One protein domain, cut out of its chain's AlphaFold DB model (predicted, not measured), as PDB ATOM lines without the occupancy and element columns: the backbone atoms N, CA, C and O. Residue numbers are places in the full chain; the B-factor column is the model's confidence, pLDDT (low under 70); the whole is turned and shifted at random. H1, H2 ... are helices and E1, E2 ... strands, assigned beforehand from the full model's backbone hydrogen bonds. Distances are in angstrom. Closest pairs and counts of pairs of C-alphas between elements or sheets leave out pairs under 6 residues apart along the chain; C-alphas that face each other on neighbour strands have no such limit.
ATOM      1  N   ARG A   6     195.465 260.168 242.087       97.69
ATOM      2  CA  ARG A   6     196.418 259.946 240.985       97.69
ATOM      3  C   ARG A   6     195.727 259.353 239.756       97.69
ATOM      4  O   ARG A   6     195.000 258.367 239.877       97.69
ATOM      5  N   LYS A   7     196.067 259.849 238.566       98.00
ATOM      6  CA  LYS A   7     195.564 259.350 237.279       98.00
ATOM      7  C   LYS A   7     196.639 259.398 236.195       98.00
ATOM      8  O   LYS A   7     197.466 260.303 236.162       98.00
ATOM      9  N   LEU A   8     196.615 258.418 235.292       98.25
ATOM     10  CA  LEU A   8     197.469 258.382 234.100       98.25
ATOM     11  C   LEU A   8     196.627 258.717 232.868       98.25
ATOM     12  O   LEU A   8     195.808 257.909 232.421       98.25
ATOM     13  N   LEU A   9     196.823 259.910 232.320       98.00
ATOM     14  CA  LEU A   9     196.113 260.414 231.154       98.00
ATOM     15  C   LEU A   9     196.868 260.039 229.875       98.00
ATOM     16  O   LEU A   9     197.954 260.550 229.600       98.00
ATOM     17  N   LYS A  10     196.282 259.148 229.071       98.62
ATOM     18  CA  LYS A  10     196.806 258.797 227.745       98.62
ATOM     19  C   LYS A  10     196.335 259.824 226.722       98.62
ATOM     20  O   LYS A  10     195.137 260.045 226.575       98.62
ATOM     21  N   THR A  11     197.271 260.414 225.994       98.25
ATOM     22  CA  THR A  11     196.996 261.377 224.921       98.25
ATOM     23  C   THR A  11     197.693 260.938 223.636       98.25
ATOM     24  O   THR A  11     198.560 260.062 223.656       98.25
ATOM     25  N   SER A  12     197.385 261.589 222.514       98.62
ATOM     26  CA  SER A  12     198.128 261.391 221.261       98.62
ATOM     27  C   SER A  12     199.606 261.796 221.353       98.62
ATOM     28  O   SER A  12     200.394 261.407 220.497       98.62
ATOM     29  N   ARG A  13     199.998 262.565 222.382       98.25
ATOM     30  CA  ARG A  13     201.362 263.079 222.584       98.25
ATOM     31  C   ARG A  13     202.147 262.355 223.682       98.25
ATOM     32  O   ARG A  13     203.255 262.776 223.995       98.25
ATOM     33  N   GLY A  14     201.591 261.296 224.268       98.31
ATOM     34  CA  GLY A  14     202.210 260.549 225.363       98.31
ATOM     35  C   GLY A  14     201.288 260.369 226.565       98.31
ATOM     36  O   GLY A  14     200.103 260.716 226.525       98.31
ATOM     37  N   VAL A  15     201.844 259.794 227.631       98.56
ATOM     38  CA  VAL A  15     201.143 259.547 228.897       98.56
ATOM     39  C   VAL A  15     201.586 260.583 229.922       98.56
ATOM     40  O   VAL A  15     202.780 260.734 230.158       98.56
ATOM     41  N   PHE A  16     200.620 261.265 230.529       98.44
ATOM     42  CA  PHE A  16     200.846 262.252 231.582       98.44
ATOM     43  C   PHE A  16     200.310 261.724 232.908       98.44
ATOM     44  O   PHE A  16     199.215 261.164 232.960       98.44
ATOM     45  N   GLU A  17     201.066 261.914 233.982       98.50
ATOM     46  CA  GLU A  17     200.571 261.707 235.338       98.50
ATOM     47  C   GLU A  17     199.934 262.999 235.847       98.50
ATOM     48  O   GLU A  17     200.537 264.067 235.760       98.50
ATOM     49  N   VAL A  18     198.701 262.901 236.341       98.06
ATOM     50  CA  VAL A  18     197.943 264.031 236.883       98.06
ATOM     51  C   VAL A  18     197.399 263.686 238.265       98.06
ATOM     52  O   VAL A  18     197.080 262.526 238.551       98.06
ATOM     53  N   PHE A  19     197.291 264.707 239.111       98.19
ATOM     54  CA  PHE A  19     196.733 264.618 240.454       98.19
ATOM     55  C   PHE A  19     195.505 265.533 240.536       98.19
ATOM     56  O   PHE A  19     195.605 266.720 240.241       98.19
ATOM     57  N   GLU A  20     194.348 264.981 240.901       97.00
ATOM     58  CA  GLU A  20     193.050 265.672 240.929       97.00
ATOM     59  C   GLU A  20     192.532 265.755 242.382       97.00
ATOM     60  O   GLU A  20     192.623 264.775 243.133       97.00
ATOM     61  N   LYS A  21     192.018 266.922 242.800       95.56
ATOM     62  CA  LYS A  21     191.379 267.143 244.111       95.56
ATOM     63  C   LYS A  21     190.491 268.394 244.078       95.56
ATOM     64  O   LYS A  21     190.825 269.368 243.410       95.56
ATOM     65  N   GLY A  22     189.403 268.371 244.848       93.88
ATOM     66  CA  GLY A  22     188.425 269.457 244.932       93.88
ATOM     67  C   GLY A  22     187.275 269.311 243.933       93.88
ATOM     68  O   GLY A  22     187.300 268.455 243.053       93.88
ATOM     69  N   GLU A  23     186.259 270.156 244.092       93.75
ATOM     70  CA  GLU A  23     185.060 270.199 243.251       93.75
ATOM     71  C   GLU A  23     184.774 271.645 242.815       93.75
ATOM     72  O   GLU A  23     184.978 272.587 243.589       93.75
ATOM     73  N   GLY A  24     184.300 271.833 241.580       93.56
ATOM     74  CA  GLY A  24     183.992 273.144 241.003       93.56
ATOM     75  C   GLY A  24     184.449 273.277 239.550       93.56
ATOM     76  O   GLY A  24     184.589 272.281 238.842       93.56
ATOM     77  N   GLU A  25     184.682 274.518 239.115       96.00
ATOM     78  CA  GLU A  25     185.223 274.798 237.781       96.00
ATOM     79  C   GLU A  25     186.663 274.268 237.645       96.00
ATOM     80  O   GLU A  25     187.475 274.459 238.557       96.00
ATOM     81  N   PRO A  26     187.010 273.615 236.521       96.50
ATOM     82  CA  PRO A  26     188.308 272.976 236.354       96.50
ATOM     83  C   PRO A  26     189.443 274.002 236.252       96.50
ATOM     84  O   PRO A  26     189.392 274.937 235.452       96.50
ATOM     85  N   LEU A  27     190.517 273.767 237.007       97.31
ATOM     86  CA  LEU A  27     191.738 274.569 236.984       97.31
ATOM     87  C   LEU A  27     192.962 273.655 236.869       97.31
ATOM     88  O   LEU A  27     193.133 272.731 237.661       97.31
ATOM     89  N   CYS A  28     193.824 273.919 235.885       97.62
ATOM     90  CA  CYS A  28     195.077 273.188 235.700       97.62
ATOM     91  C   CYS A  28     196.242 273.961 236.329       97.62
ATOM     92  O   CYS A  28     196.411 275.152 236.063       97.62
ATOM     93  N   VAL A  29     197.061 273.272 237.125       98.00
ATOM     94  CA  VAL A  29     198.261 273.817 237.769       98.00
ATOM     95  C   VAL A  29     199.457 272.938 237.418       98.00
ATOM     96  O   VAL A  29     199.364 271.713 237.416       98.00
ATOM     97  N   THR A  30     200.591 273.560 237.103       98.06
ATOM     98  CA  THR A  30     201.860 272.869 236.861       98.06
ATOM     99  C   THR A  30     203.037 273.800 237.147       98.06
ATOM    100  O   THR A  30     202.851 274.987 237.418       98.06
ATOM    101  N   HIS A  31     204.254 273.270 237.066       97.88
ATOM    102  CA  HIS A  31     205.492 274.026 237.187       97.88
ATOM    103  C   HIS A  31     206.461 273.620 236.072       97.88
ATOM    104  O   HIS A  31     206.456 272.475 235.629       97.88
ATOM    105  N   HIS A  32     207.308 274.546 235.612       97.81
ATOM    106  CA  HIS A  32     208.156 274.299 234.439       97.81
ATOM    107  C   HIS A  32     209.202 273.190 234.666       97.81
ATOM    108  O   HIS A  32     209.556 272.490 233.721       97.81
ATOM    109  N   TYR A  33     209.658 273.016 235.915       97.25
ATOM    110  CA  TYR A  33     210.751 272.104 236.277       97.25
ATOM    111  C   TYR A  33     210.527 271.353 237.601       97.25
ATOM    112  O   TYR A  33     211.497 271.001 238.267       97.25
ATOM    113  N   SER A  34     209.274 271.141 238.018       96.56
ATOM    114  CA  SER A  34     208.975 270.344 239.221       96.56
ATOM    115  C   SER A  34     208.105 269.147 238.887       96.56
ATOM    116  O   SER A  34     207.248 269.215 238.007       96.56
ATOM    117  N   GLU A  35     208.309 268.072 239.637       97.56
ATOM    118  CA  GLU A  35     207.427 266.913 239.672       97.56
ATOM    119  C   GLU A  35     206.536 266.949 240.918       97.56
ATOM    120  O   GLU A  35     206.870 267.574 241.926       97.56
ATOM    121  N   PHE A  36     205.393 266.275 240.837       97.62
ATOM    122  CA  PHE A  36     204.396 266.211 241.902       97.62
ATOM    123  C   PHE A  36     204.160 264.758 242.322       97.62
ATOM    124  O   PHE A  36     204.497 263.825 241.597       97.62
ATOM    125  N   ASN A  37     203.552 264.559 243.491       97.19
ATOM    126  CA  ASN A  37     203.103 263.248 243.960       97.19
ATOM    127  C   ASN A  37     201.762 263.370 244.721       97.19
ATOM    128  O   ASN A  37     201.162 264.445 244.768       97.19
ATOM    129  N   GLN A  38     201.274 262.287 245.343       96.69
ATOM    130  CA  GLN A  38     199.958 262.275 246.009       96.69
ATOM    131  C   GLN A  38     199.832 263.206 247.232       96.69
ATOM    132  O   GLN A  38     198.719 263.372 247.743       96.69
ATOM    133  N   THR A  39     200.926 263.785 247.742       95.44
ATOM    134  CA  THR A  39     200.859 264.820 248.788       95.44
ATOM    135  C   THR A  39     200.345 266.152 248.252       95.44
ATOM    136  O   THR A  39     199.925 266.984 249.050       95.44
ATOM    137  N   GLY A  40     200.340 266.335 246.928       94.44
ATOM    138  CA  GLY A  40     199.957 267.584 246.283       94.44
ATOM    139  C   GLY A  40     201.040 268.650 246.381       94.44
ATOM    140  O   GLY A  40     202.217 268.351 246.590       94.44
ATOM    141  N   ASP A  41     200.611 269.895 246.226       96.44
ATOM    142  CA  ASP A  41     201.442 271.093 246.257       96.44
ATOM    143  C   ASP A  41     200.712 272.207 247.020       96.44
ATOM    144  O   ASP A  41     199.493 272.343 246.906       96.44
ATOM    145  N   TYR A  42     201.445 273.009 247.799       95.56
ATOM    146  CA  TYR A  42     200.839 274.046 248.639       95.56
ATOM    147  C   TYR A  42     200.149 275.140 247.824       95.56
ATOM    148  O   TYR A  42     199.116 275.640 248.260       95.56
ATOM    149  N   PHE A  43     200.689 275.512 246.660       96.88
ATOM    150  CA  PHE A  43     200.070 276.513 245.797       96.88
ATOM    151  C   PHE A  43     198.782 275.965 245.174       96.88
ATOM    152  O   PHE A  43     197.746 276.627 245.251       96.88
ATOM    153  N   ALA A  44     198.808 274.737 244.654       96.94
ATOM    154  CA  ALA A  44     197.612 274.065 244.142       96.94
ATOM    155  C   ALA A  44     196.512 273.919 245.215       96.94
ATOM    156  O   ALA A  44     195.333 274.119 244.927       96.94
ATOM    157  N   GLU A  45     196.891 273.633 246.463       95.75
ATOM    158  CA  GLU A  45     195.955 273.482 247.584       95.75
ATOM    159  C   GLU A  45     195.195 274.788 247.898       95.75
ATOM    160  O   GLU A  45     194.046 274.727 248.326       95.75
ATOM    161  N   THR A  46     195.771 275.968 247.617       95.94
ATOM    162  CA  THR A  46     195.093 277.264 247.859       95.94
ATOM    163  C   THR A  46     193.827 277.474 247.027       95.94
ATOM    164  O   THR A  46     192.991 278.304 247.385       95.94
ATOM    165  N   PHE A  47     193.662 276.723 245.934       95.75
ATOM    166  CA  PHE A  47     192.477 276.793 245.077       95.75
ATOM    167  C   PHE A  47     191.343 275.866 245.532       95.75
ATOM    168  O   PHE A  47     190.225 275.976 245.026       95.75
TER     169      PHE A  47
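This is residues 6 to 47 of the 51 residues of the protein "Proline iminopeptidase" of Salinibacillus kushneri (UniProt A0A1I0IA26). A hairpin of two strands, E1 and E2, sticks out with its turn end, residues 10 to 15, while a wide loop, residues 21 to 41, joins its other end to the short helix H1, far from that turn. The 42 printed residues hold E1, E2 and H1 in this order, in one antiparallel sheet and one helix; the class is mixed, with under half of the residues in named elements. The whole is only just loose, close to compact, with a radius of gyration of the C-alphas of 11.1 A and spans of 31 by 25 by 17 A.

E1, residues 6 to 11, and E2, residues 14 to 20, form an antiparallel hairpin at 148 degrees. N 9 and O 16 are 2.8 A apart and N 7 and O 18 2.9 A, within hydrogen-bond range. H1, residues 42 to 45, is apart from E1. H1 is too short for an O i to N i+4 pair; its one O i to N i+3 pair is within range.

E1 begins at C-alpha 6 (196.418, 259.946, 240.985) and measures 16.1 A; E2 measures 18.8 A. H1 ends at C-alpha 45 (195.955, 273.482, 247.584).

The C-alphas farthest apart, Ser 12 and Thr 46, are 31.1 A apart. The link E2 to H1 is long, 21 residues. The printed part has no cut, and no printed residue is under 70 in pLDDT.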